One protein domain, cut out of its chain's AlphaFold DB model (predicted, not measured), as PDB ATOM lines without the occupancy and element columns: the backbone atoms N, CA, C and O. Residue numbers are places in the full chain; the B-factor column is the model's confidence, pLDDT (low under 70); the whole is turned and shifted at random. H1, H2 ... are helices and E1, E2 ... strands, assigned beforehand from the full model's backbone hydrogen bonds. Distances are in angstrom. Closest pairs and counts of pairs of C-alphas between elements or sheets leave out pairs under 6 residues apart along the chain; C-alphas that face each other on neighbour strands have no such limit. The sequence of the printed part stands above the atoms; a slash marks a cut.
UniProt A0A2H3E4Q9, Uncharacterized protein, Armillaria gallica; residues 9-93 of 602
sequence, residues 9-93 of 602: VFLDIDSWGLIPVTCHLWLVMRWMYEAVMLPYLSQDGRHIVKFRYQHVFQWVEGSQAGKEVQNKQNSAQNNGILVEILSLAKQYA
ATOM      1  N   VAL A   9     -44.000  32.128  36.401       79.94
ATOM      2  CA  VAL A   9     -44.262  30.985  35.510       79.94
ATOM      3  C   VAL A   9     -43.814  29.707  36.204       79.94
ATOM      4  O   VAL A   9     -42.725  29.663  36.772       79.94
ATOM      5  N   PHE A  10     -44.650  28.669  36.154       82.00
ATOM      6  CA  PHE A  10     -44.316  27.357  36.693       82.00
ATOM      7  C   PHE A  10     -44.559  26.260  35.660       82.00
ATOM      8  O   PHE A  10     -45.577  26.235  34.964       82.00
ATOM      9  N   LEU A  11     -43.618  25.329  35.602       78.25
ATOM     10  CA  LEU A  11     -43.707  24.102  34.834       78.25
ATOM     11  C   LEU A  11     -44.438  23.043  35.670       78.25
ATOM     12  O   LEU A  11     -44.100  22.806  36.830       78.25
ATOM     13  N   ASP A  12     -45.464  22.453  35.064       74.19
ATOM     14  CA  ASP A  12     -46.336  21.432  35.639       74.19
ATOM     15  C   ASP A  12     -46.085  20.127  34.869       74.19
ATOM     16  O   ASP A  12     -46.520  19.963  33.724       74.19
ATOM     17  N   ILE A  13     -45.284  19.245  35.468       69.44
ATOM     18  CA  ILE A  13     -45.006  17.890  34.973       69.44
ATOM     19  C   ILE A  13     -45.845  16.953  35.833       69.44
ATOM     20  O   ILE A  13     -45.819  17.069  37.057       69.44
ATOM     21  N   ASP A  14     -46.581  16.030  35.216       62.16
ATOM     22  CA  ASP A  14     -47.523  15.179  35.942       62.16
ATOM     23  C   ASP A  14     -46.843  14.453  37.125       62.16
ATOM     24  O   ASP A  14     -45.827  13.775  36.976       62.16
ATOM     25  N   SER A  15     -47.428  14.607  38.318       61.34
ATOM     26  CA  SER A  15     -46.926  14.134  39.627       61.34
ATOM     27  C   SER A  15     -45.696  14.851  40.221       61.34
ATOM     28  O   SER A  15     -45.229  14.445  41.284       61.34
ATOM     29  N   TRP A  16     -45.186  15.927  39.614       64.25
ATOM     30  CA  TRP A  16     -44.154  16.785  40.219       64.25
ATOM     31  C   TRP A  16     -44.787  17.962  40.980       64.25
ATOM     32  O   TRP A  16     -45.914  18.377  40.714       64.25
ATOM     33  N   GLY A  17     -44.041  18.543  41.920       71.38
ATOM     34  CA  GLY A  17     -44.339  19.874  42.439       71.38
ATOM     35  C   GLY A  17     -44.060  20.944  41.382       71.38
ATOM     36  O   GLY A  17     -43.208  20.769  40.513       71.38
ATOM     37  N   LEU A  18     -44.774  22.070  41.463       75.56
ATOM     38  CA  LEU A  18     -44.646  23.181  40.517       75.56
ATOM     39  C   LEU A  18     -43.212  23.737  40.500       75.56
ATOM     40  O   LEU A  18     -42.783  24.381  41.458       75.56
ATOM     41  N   ILE A  19     -42.493  23.533  39.396       80.31
ATOM     42  CA  ILE A  19     -41.116  24.017  39.229       80.31
ATOM     43  C   ILE A  19     -41.172  25.486  38.782       80.31
ATOM     44  O   ILE A  19     -41.759  25.749  37.732       80.31
ATOM     45  N   PRO A  20     -40.590  26.457  39.510       83.81
ATOM     46  CA  PRO A  20     -40.522  27.843  39.049       83.81
ATOM     47  C   PRO A  20     -39.575  27.969  37.847       83.81
ATOM     48  O   PRO A  20     -38.467  27.434  37.861       83.81
ATOM     49  N   VAL A  21     -39.999  28.697  36.813       84.19
ATOM     50  CA  VAL A  21     -39.262  28.855  35.548       84.19
ATOM     51  C   VAL A  21     -39.047  30.337  35.241       84.19
ATOM     52  O   VAL A  21     -39.952  31.158  35.393       84.19
ATOM     53  N   THR A  22     -37.840  30.699  34.797       85.88
ATOM     54  CA  THR A  22     -37.520  32.074  34.386       85.88
ATOM     55  C   THR A  22     -38.258  32.448  33.093       85.88
ATOM     56  O   THR A  22     -38.590  31.596  32.268       85.88
ATOM     57  N   CYS A  23     -38.474  33.746  32.860       78.50
ATOM     58  CA  CYS A  23     -39.155  34.213  31.646       78.50
ATOM     59  C   CYS A  23     -38.433  33.782  30.346       78.50
ATOM     60  O   CYS A  23     -39.087  33.438  29.362       78.50
ATOM     61  N   HIS A  24     -37.093  33.724  30.339       82.00
ATOM     62  CA  HIS A  24     -36.333  33.286  29.161       82.00
ATOM     63  C   HIS A  24     -36.411  31.765  28.927       82.00
ATOM     64  O   HIS A  24     -36.553  31.344  27.780       82.00
ATOM     65  N   LEU A  25     -36.402  30.944  29.988       82.19
ATOM     66  CA  LEU A  25     -36.612  29.495  29.869       82.19
ATOM     67  C   LEU A  25     -38.032  29.196  29.366       82.19
ATOM     68  O   LEU A  25     -38.200  28.402  28.443       82.19
ATOM     69  N   TRP A  26     -39.047  29.892  29.896       80.75
ATOM     70  CA  TRP A  26     -40.436  29.773  29.436       80.75
ATOM     71  C   TRP A  26     -40.591  30.071  27.936       80.75
ATOM     72  O   TRP A  26     -41.250  29.300  27.235       80.75
ATOM     73  N   LEU A  27     -39.981  31.155  27.433       80.75
ATOM     74  CA  LEU A  27     -40.037  31.516  26.010       80.75
ATOM     75  C   LEU A  27     -39.544  30.374  25.114       80.75
ATOM     76  O   LEU A  27     -40.218  30.021  24.148       80.75
ATOM     77  N   VAL A  28     -38.402  29.774  25.463       80.19
ATOM     78  CA  VAL A  28     -37.802  28.674  24.698       80.19
ATOM     79  C   VAL A  28     -38.632  27.395  24.814       80.19
ATOM     80  O   VAL A  28     -38.946  26.787  23.791       80.19
ATOM     81  N   MET A  29     -39.075  27.015  26.018       76.81
ATOM     82  CA  MET A  29     -39.933  25.835  26.204       76.81
ATOM     83  C   MET A  29     -41.246  25.943  25.413       76.81
ATOM     84  O   MET A  29     -41.682  24.963  24.814       76.81
ATOM     85  N   ARG A  30     -41.836  27.143  25.328       78.06
ATOM     86  CA  ARG A  30     -43.037  27.421  24.519       78.06
ATOM     87  C   ARG A  30     -42.809  27.311  23.003       78.06
ATOM     88  O   ARG A  30     -43.780  27.147  22.270       78.06
ATOM     89  N   TRP A  31     -41.573  27.415  22.515       74.81
ATOM     90  CA  TRP A  31     -41.256  27.194  21.096       74.81
ATOM     91  C   TRP A  31     -40.919  25.734  20.768       74.81
ATOM     92  O   TRP A  31     -41.033  25.346  19.609       74.81
ATOM     93  N   MET A  32     -40.502  24.939  21.757       69.31
ATOM     94  CA  MET A  32     -40.066  23.549  21.557       69.31
ATOM     95  C   MET A  32     -41.170  22.507  21.791       69.31
ATOM     96  O   MET A  32     -41.128  21.434  21.188       69.31
ATOM     97  N   TYR A  33     -42.148  22.802  22.651       69.81
ATOM     98  CA  TYR A  33     -43.136  21.821  23.110       69.81
ATOM     99  C   TYR A  33     -44.573  22.287  22.890       69.81
ATOM    100  O   TYR A  33     -44.902  23.457  23.106       69.81
ATOM    101  N   GLU A  34     -45.442  21.343  22.534       60.91
ATOM    102  CA  GLU A  34     -46.883  21.540  22.584       60.91
ATOM    103  C   GLU A  34     -47.321  21.549  24.051       60.91
ATOM    104  O   GLU A  34     -47.068  20.605  24.810       60.91
ATOM    105  N   ALA A  35     -47.907  22.671  24.472       60.12
ATOM    106  CA  ALA A  35     -48.120  22.965  25.879       60.12
ATOM    107  C   ALA A  35     -49.390  23.782  26.124       60.12
ATOM    108  O   ALA A  35     -49.609  24.843  25.532       60.12
ATOM    109  N   VAL A  36     -50.189  23.324  27.087       61.12
ATOM    110  CA  VAL A  36     -51.374  24.048  27.550       61.12
ATOM    111  C   VAL A  36     -50.945  25.056  28.611       61.12
ATOM    112  O   VAL A  36     -50.474  24.684  29.688       61.12
ATOM    113  N   MET A  37     -51.132  26.344  28.315       63.19
ATOM    114  CA  MET A  37     -50.976  27.417  29.297       63.19
ATOM    115  C   MET A  37     -52.277  27.591  30.083       63.19
ATOM    116  O   MET A  37     -53.289  28.002  29.517       63.19
ATOM    117  N   LEU A  38     -52.240  27.329  31.389       66.81
ATOM    118  CA  LEU A  38     -53.353  27.610  32.297       66.81
ATOM    119  C   LEU A  38     -53.010  28.848  33.144       66.81
ATOM    120  O   LEU A  38     -52.204  28.737  34.075       66.81
ATOM    121  N   PRO A  39     -53.572  30.033  32.834       69.44
ATOM    122  CA  PRO A  39     -53.456  31.193  33.705       69.44
ATOM    123  C   PRO A  39     -54.320  30.993  34.953       69.44
ATOM    124  O   PRO A  39     -55.476  30.580  34.866       69.44
ATOM    125  N   TYR A  40     -53.775  31.333  36.113       74.38
ATOM    126  CA  TYR A  40     -54.506  31.393  37.370       74.38
ATOM    127  C   TYR A  40     -54.054  32.605  38.181       74.38
ATOM    128  O   TYR A  40     -52.921  33.072  38.057       74.38
ATOM    129  N   LEU A  41     -54.962  33.140  38.992       66.81
ATOM    130  CA  LEU A  41     -54.608  34.119  40.010       66.81
ATOM    131  C   LEU A  41     -54.241  33.367  41.290       66.81
ATOM    132  O   LEU A  41     -54.932  32.419  41.674       66.81
ATOM    133  N   SER A  42     -53.156  33.768  41.944       70.31
ATOM    134  CA  SER A  42     -52.830  33.291  43.285       70.31
ATOM    135  C   SER A  42     -53.752  33.915  44.337       70.31
ATOM    136  O   SER A  42     -54.445  34.903  44.082       70.31
ATOM    137  N   GLN A  43     -53.722  33.374  45.557       71.00
ATOM    138  CA  GLN A  43     -54.427  33.971  46.700       71.00
ATOM    139  C   GLN A  43     -53.879  35.361  47.075       71.00
ATOM    140  O   GLN A  43     -54.622  36.167  47.626       71.00
ATOM    141  N   ASP A  44     -52.620  35.668  46.736       74.50
ATOM    142  CA  ASP A  44     -52.014  37.002  46.865       74.50
ATOM    143  C   ASP A  44     -52.071  37.834  45.561       74.50
ATOM    144  O   ASP A  44     -51.305  38.776  45.383       74.50
ATOM    145  N   GLY A  45     -52.986  37.498  44.643       70.25
ATOM    146  CA  GLY A  45     -53.331  38.317  43.473       70.25
ATOM    147  C   GLY A  45     -52.323  38.305  42.318       70.25
ATOM    148  O   GLY A  45     -52.536  38.994  41.320       70.25
ATOM    149  N   ARG A  46     -51.241  37.523  42.400       67.00
ATOM    150  CA  ARG A  46     -50.260  37.400  41.313       67.00
ATOM    151  C   ARG A  46     -50.831  36.577  40.170       67.00
ATOM    152  O   ARG A  46     -51.469  35.546  40.384       67.00
ATOM    153  N   HIS A  47     -50.498  36.970  38.948       64.00
ATOM    154  CA  HIS A  47     -50.633  36.080  37.806       64.00
ATOM    155  C   HIS A  47     -49.617  34.947  37.920       64.00
ATOM    156  O   HIS A  47     -48.403  35.180  37.960       64.00
ATOM    157  N   ILE A  48     -50.129  33.721  37.937       68.12
ATOM    158  CA  ILE A  48     -49.334  32.515  37.799       68.12
ATOM    159  C   ILE A  48     -49.758  31.790  36.519       68.12
ATOM    160  O   ILE A  48     -50.937  31.745  36.167       68.12
ATOM    161  N   VAL A  49     -48.793  31.239  35.787       66.50
ATOM    162  CA  VAL A  49     -49.045  30.464  34.564       66.50
ATOM    163  C   VAL A  49     -48.515  29.052  34.766       66.50
ATOM    164  O   VAL A  49     -47.309  28.886  34.945       66.50
ATOM    165  N   LYS A  50     -49.398  28.042  34.738       68.56
ATOM    166  CA  LYS A  50     -48.971  26.640  34.596       68.56
ATOM    167  C   LYS A  50     -48.672  26.369  33.130       68.56
ATOM    168  O   LYS A  50     -49.497  26.673  32.268       68.56
ATOM    169  N   PHE A  51     -47.532  25.753  32.873       61.50
ATOM    170  CA  PHE A  51     -47.186  25.131  31.603       61.50
ATOM    171  C   PHE A  51     -47.342  23.619  31.779       61.50
ATOM    172  O   PHE A  51     -46.489  23.013  32.427       61.50
ATOM    173  N   ARG A  52     -48.411  23.010  31.244       62.84
ATOM    174  CA  ARG A  52     -48.509  21.543  31.187       62.84
ATOM    175  C   ARG A  52     -47.923  21.062  29.867       62.84
ATOM    176  O   ARG A  52     -48.452  21.387  28.803       62.84
ATOM    177  N   TYR A  53     -46.828  20.318  29.958       62.50
ATOM    178  CA  TYR A  53     -46.196  19.640  28.828       62.50
ATOM    179  C   TYR A  53     -47.140  18.563  28.272       62.50
ATOM    180  O   TYR A  53     -47.745  17.829  29.055       62.50
ATOM    181  N   GLN A  54     -47.249  18.443  26.947       52.19
ATOM    182  CA  GLN A  54     -47.934  17.314  26.307       52.19
ATOM    183  C   GLN A  54     -46.972  16.537  25.404       52.19
ATOM    184  O   GLN A  54     -46.619  15.403  25.726       52.19
ATOM    185  N   HIS A  55     -46.474  17.158  24.331       56.28
ATOM    186  CA  HIS A  55     -45.580  16.505  23.372       56.28
ATOM    187  C   HIS A  55     -44.468  17.440  22.874       56.28
ATOM    188  O   HIS A  55     -44.580  18.665  22.930       56.28
ATOM    189  N   VAL A  56     -43.389  16.860  22.342       56.09
ATOM    190  CA  VAL A  56     -42.490  17.592  21.436       56.09
ATOM    191  C   VAL A  56     -43.225  17.757  20.112       56.09
ATOM    192  O   VAL A  56     -43.763  16.775  19.600       56.09
ATOM    193  N   PHE A  57     -43.241  18.964  19.544       52.25
ATOM    194  CA  PHE A  57     -43.826  19.162  18.219       52.25
ATOM    195  C   PHE A  57     -43.057  18.342  17.169       52.25
ATOM    196  O   PHE A  57     -41.890  18.618  16.884       52.25
ATOM    197  N   GLN A  58     -43.723  17.354  16.570       48.97
ATOM    198  CA  GLN A  58     -43.222  16.652  15.390       48.97
ATOM    199  C   GLN A  58     -43.509  17.503  14.147       48.97
ATOM    200  O   GLN A  58     -44.579  17.423  13.545       48.97
ATOM    201  N   TRP A  59     -42.561  18.367  13.788       62.00
ATOM    202  CA  TRP A  59     -42.655  19.183  12.579       62.00
ATOM    203  C   TRP A  59     -42.415  18.340  11.326       62.00
ATOM    204  O   TRP A  59     -41.525  17.493  11.303       62.00
ATOM    205  N   VAL A  60     -43.157  18.626  10.254       49.25
ATOM    206  CA  VAL A  60     -42.865  18.059   8.930       49.25
ATOM    207  C   VAL A  60     -41.515  18.600   8.459       49.25
ATOM    208  O   VAL A  60     -41.321  19.819   8.375       49.25
ATOM    209  N   GLU A  61     -40.580  17.700   8.167       53.41
ATOM    210  CA  GLU A  61     -39.233  18.048   7.723       53.41
ATOM    211  C   GLU A  61     -39.268  18.877   6.423       53.41
ATOM    212  O   GLU A  61     -40.157  18.736   5.585       53.41
ATOM    213  N   GLY A  62     -38.348  19.838   6.289       64.00
ATOM    214  CA  GLY A  62     -38.317  20.793   5.172       64.00
ATOM    215  C   GLY A  62     -39.321  21.960   5.247       64.00
ATOM    216  O   GLY A  62     -39.084  22.989   4.599       64.00
ATOM    217  N   SER A  63     -40.384  21.862   6.058       74.31
ATOM    218  CA  SER A  63     -41.383  22.933   6.227       74.31
ATOM    219  C   SER A  63     -40.795  24.219   6.830       74.31
ATOM    220  O   SER A  63     -39.825  24.187   7.589       74.31
ATOM    221  N   GLN A  64     -41.403  25.374   6.529       74.38
ATOM    222  CA  GLN A  64     -40.936  26.667   7.049       74.38
ATOM    223  C   GLN A  64     -41.027  26.752   8.583       74.38
ATOM    224  O   GLN A  64     -40.108  27.259   9.220       74.38
ATOM    225  N   ALA A  65     -42.085  26.192   9.182       68.38
ATOM    226  CA  ALA A  65     -42.220  26.098  10.636       68.38
ATOM    227  C   ALA A  65     -41.133  25.201  11.255       68.38
ATOM    228  O   ALA A  65     -40.504  25.591  12.239       68.38
ATOM    229  N   GLY A  66     -40.839  24.048  10.635       74.06
ATOM    230  CA  GLY A  66     -39.739  23.173  11.049       74.06
ATOM    231  C   GLY A  66     -38.378  23.875  10.990       74.06
ATOM    232  O   GLY A  66     -37.618  23.818  11.954       74.06
ATOM    233  N   LYS A  67     -38.097  24.622   9.913       77.75
ATOM    234  CA  LYS A  67     -36.880  25.448   9.779       77.75
ATOM    235  C   LYS A  67     -36.787  26.527  10.864       77.75
ATOM    236  O   LYS A  67     -35.726  26.705  11.462       77.75
ATOM    237  N   GLU A  68     -37.881  27.233  11.151       76.62
ATOM    238  CA  GLU A  68     -37.908  28.269  12.190       76.62
ATOM    239  C   GLU A  68     -37.665  27.683  13.592       76.62
ATOM    240  O   GLU A  68     -36.889  28.245  14.371       76.62
ATOM    241  N   VAL A  69     -38.271  26.534  13.915       71.62
ATOM    242  CA  VAL A  69     -38.065  25.873  15.212       71.62
ATOM    243  C   VAL A  69     -36.676  25.249  15.316       71.62
ATOM    244  O   VAL A  69     -36.039  25.423  16.351       71.62
ATOM    245  N   GLN A  70     -36.137  24.641  14.253       78.38
ATOM    246  CA  GLN A  70     -34.754  24.151  14.249       78.38
ATOM    247  C   GLN A  70     -33.758  25.295  14.495       78.38
ATOM    248  O   GLN A  70     -32.843  25.154  15.304       78.38
ATOM    249  N   ASN A  71     -33.966  26.465  13.881       83.31
ATOM    250  CA  ASN A  71     -33.142  27.651  14.133       83.31
ATOM    251  C   ASN A  71     -33.246  28.138  15.591       83.31
ATOM    252  O   ASN A  71     -32.231  28.488  16.198       83.31
ATOM    253  N   LYS A  72     -34.444  28.112  16.191       80.69
ATOM    254  CA  LYS A  72     -34.645  28.443  17.616       80.69
ATOM    255  C   LYS A  72     -34.014  27.414  18.553       80.69
ATOM    256  O   LYS A  72     -33.414  27.813  19.547       80.69
ATOM    257  N   GLN A  73     -34.090  26.124  18.234       78.56
ATOM    258  CA  GLN A  73     -33.458  25.049  19.001       78.56
ATOM    259  C   GLN A  73     -31.930  25.139  18.925       78.56
ATOM    260  O   GLN A  73     -31.273  25.113  19.963       78.56
ATOM    261  N   ASN A  74     -31.367  25.345  17.730       84.00
ATOM    262  CA  ASN A  74     -29.936  25.582  17.530       84.00
ATOM    263  C   ASN A  74     -29.469  26.815  18.326       84.00
ATOM    264  O   ASN A  74     -28.447  26.768  19.005       84.00
ATOM    265  N   SER A  75     -30.248  27.903  18.312       85.00
ATOM    266  CA  SER A  75     -29.979  29.100  19.120       85.00
ATOM    267  C   SER A  75     -30.040  28.817  20.629       85.00
ATOM    268  O   SER A  75     -29.127  29.189  21.363       85.00
ATOM    269  N   ALA A  76     -31.062  28.105  21.113       79.50
ATOM    270  CA  ALA A  76     -31.186  27.726  22.523       79.50
ATOM    271  C   ALA A  76     -30.071  26.772  22.991       79.50
ATOM    272  O   ALA A  76     -29.654  26.836  24.147       79.50
ATOM    273  N   GLN A  77     -29.572  25.912  22.103       85.69
ATOM    274  CA  GLN A  77     -28.430  25.035  22.355       85.69
ATOM    275  C   GLN A  77     -27.117  25.825  22.411       85.69
ATOM    276  O   GLN A  77     -26.380  25.702  23.388       85.69
ATOM    277  N   ASN A  78     -26.856  26.686  21.423       89.38
ATOM    278  CA  ASN A  78     -25.650  27.519  21.358       89.38
ATOM    279  C   ASN A  78     -25.558  28.512  22.529       89.38
ATOM    280  O   ASN A  78     -24.472  28.750  23.051       89.38
ATOM    281  N   ASN A  79     -26.695  29.052  22.978       87.25
ATOM    282  CA  ASN A  79     -26.781  29.961  24.124       87.25
ATOM    283  C   ASN A  79     -26.858  29.234  25.485       87.25
ATOM    284  O   ASN A  79     -27.107  29.873  26.503       87.25
ATOM    285  N   GLY A  80     -26.712  27.903  25.531       87.81
ATOM    286  CA  GLY A  80     -26.744  27.109  26.767       87.81
ATOM    287  C   GLY A  80     -28.123  26.939  27.424       87.81
ATOM    288  O   GLY A  80     -28.276  26.066  28.276       87.81
ATOM    289  N   ILE A  81     -29.144  27.686  26.994       82.31
ATOM    290  CA  ILE A  81     -30.515  27.657  27.539       82.31
ATOM    291  C   ILE A  81     -31.103  26.236  27.506       82.31
ATOM    292  O   ILE A  81     -31.764  25.811  28.450       82.31
ATOM    293  N   LEU A  82     -30.817  25.451  26.460       78.62
ATOM    294  CA  LEU A  82     -31.244  24.049  26.388       78.62
ATOM    295  C   LEU A  82     -30.612  23.191  27.501       78.62
ATOM    296  O   LEU A  82     -31.279  22.327  28.065       78.62
ATOM    297  N   VAL A  83     -29.351  23.445  27.863       83.75
ATOM    298  CA  VAL A  83     -28.676  22.764  28.981       83.75
ATOM    299  C   VAL A  83     -29.300  23.178  30.314       83.75
ATOM    300  O   VAL A  83     -29.479  22.330  31.186       83.75
ATOM    301  N   GLU A  84     -29.692  24.445  30.460       85.44
ATOM    302  CA  GLU A  84     -30.379  24.956  31.649       85.44
ATOM    303  C   GLU A  84     -31.770  24.317  31.829       85.44
ATOM    304  O   GLU A  84     -32.050  23.790  32.909       85.44
ATOM    305  N   ILE A  85     -32.588  24.226  30.767       79.50
ATOM    306  CA  ILE A  85     -33.880  23.503  30.767       79.50
ATOM    307  C   ILE A  85     -33.683  22.043  31.208       79.50
ATOM    308  O   ILE A  85     -34.366  21.563  32.114       79.50
ATOM    309  N   LEU A  86     -32.706  21.341  30.622       76.44
ATOM    310  CA  LEU A  86     -32.385  19.954  30.985       76.44
ATOM    311  C   LEU A  86     -31.759  19.830  32.390       76.44
ATOM    312  O   LEU A  86     -31.729  18.732  32.956       76.44
ATOM    313  N   SER A  87     -31.276  20.930  32.978       81.50
ATOM    314  CA  SER A  87     -30.779  20.968  34.355       81.50
ATOM    315  C   SER A  87     -31.907  21.079  35.386       81.50
ATOM    316  O   SER A  87     -31.776  20.474  36.448       81.50
ATOM    317  N   LEU A  88     -33.036  21.738  35.071       78.19
ATOM    318  CA  LEU A  88     -34.201  21.828  35.969       78.19
ATOM    319  C   LEU A  88     -34.674  20.433  36.400       78.19
ATOM    320  O   LEU A  88     -34.782  20.145  37.592       78.19
ATOM    321  N   ALA A  89     -34.848  19.524  35.437       65.56
ATOM    322  CA  ALA A  89     -35.238  18.142  35.709       65.56
ATOM    323  C   ALA A  89     -34.250  17.414  36.643       65.56
ATOM    324  O   ALA A  89     -34.661  16.544  37.400       65.56
ATOM    325  N   LYS A  90     -32.958  17.773  36.634       70.06
ATOM    326  CA  LYS A  90     -31.932  17.184  37.515       70.06
ATOM    327  C   LYS A  90     -31.868  17.853  38.889       70.06
ATOM    328  O   LYS A  90     -31.613  17.164  39.871       70.06
ATOM    329  N   GLN A  91     -32.112  19.161  38.969       78.00
ATOM    330  CA  GLN A  91     -32.149  19.917  40.226       78.00
ATOM    331  C   GLN A  91     -33.339  19.505  41.104       78.00
ATOM    332  O   GLN A  91     -33.177  19.334  42.308       78.00
ATOM    333  N   TYR A  92     -34.513  19.293  40.500       72.38
ATOM    334  CA  TYR A  92     -35.755  18.964  41.213       72.38
ATOM    335  C   TYR A  92     -36.037  17.445  41.306       72.38
ATOM    336  O   TYR A  92     -37.024  17.044  41.918       72.38
ATOM    337  N   ALA A  93     -35.163  16.581  40.770       64.62
ATOM    338  CA  ALA A  93     -35.291  15.117  40.868       64.62
ATOM    339  C   ALA A  93     -35.029  14.541  42.275       64.62
ATOM    340  O   ALA A  93     -35.306  13.369  42.510       64.62
TER     341      ALA A  93
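Overview. This is residues 9 to 93 of the 602 residues of an uncharacterized protein of Armillaria gallica (UniProt A0A2H3E4Q9). A long, strongly twisted hairpin, E3 and E4, has the small hairpin E1 and E2 beside it, and together they make one four-stranded sheet with H1 packed on one face. H2 lies beyond the sheet and meets H3 at a corner, and both helices pack on H1, with H3 reaching back to E2. The printed part has 85 residues, with four named strands and three named helices in the order E1 E2 H1 E3 E4 H2 H3; the sheet, in the order E2 E1 E4 E3, is mixed, and the class is mixed, helices and strands. The whole is elongated, spanning 46 by 24 by 22 A, yet only just compact, close to loose, with a radius of gyration of the C-alphas of 14.0 A.

Arrangement. E3, residues 33 to 41, and E4, residues 47 to 56, form an antiparallel hairpin at 162 degrees, with N 38 and O 50 within hydrogen-bond range at 3.0 A. E1, residues 9 to 12, is parallel to E4 at 43 degrees, with N 10 and O 49 2.9 A apart. E2, residues 19 to 21, forms an antiparallel hairpin with E1 at 141 degrees, with N 11 and O 19 2.9 A apart. H1, residues 23 to 32, is on the sheet at a height of 8.2 A, only just over E1 with 3 C-alphas, and runs along the strands at 23 degrees to E1 on the local plane. E2, H1 and E3 make a split strand-helix-strand unit, two strands of one sheet that are not neighbours with a helix between them along the chain, and E1 and E4 lie between the two strands in the sheet; its crossover is right-handed. H2, residues 64 to 78, is not on the sheet; it touches H1 at a steep tilt of 43 degrees, opposite ways, the closest C-alphas being those of Trp 31 and Val 69, 6.8 A. H3, residues 81 to 93, is on the sheet and makes two layers with it and H1, helices on one face. With residues 81 to 85 alone H3 touches H1, about perpendicular at 79 degrees, closest at the C-alphas of Leu 25 and Ile 85, 6.6 A. H2 and H3 touch only at the corner, only just, with 3 pairs of C-alphas within 8 A, closest Ala 76 and Leu 82 at 5.3 A. Every O i to N i+4 pair is within hydrogen-bond range in H1 and H2; in H3, 7 of 9 are.

Along the chain. E1 begins at C-alpha 9, (-44.262, 30.985, 35.510), and is 9.8 A long; E2 is 6.4 A and H1 14.7 A. E3 is 23.8 A long, and E4, 26.0 A, ends at C-alpha 56, (-42.490, 17.592, 21.436). H2 is 21.0 A long, and H3, 18.9 A, ends at C-alpha 93, (-35.291, 15.117, 40.868).

Size, cuts and confidence. The C-alphas of Asp 44 and Gly 62, the two farthest apart, are 46.8 A apart. The printed part has no cut and no long link. The mean pLDDT of the printed part is 72.5, and 33 residues are under 70, among them residues 32 to 39 and 46 to 62.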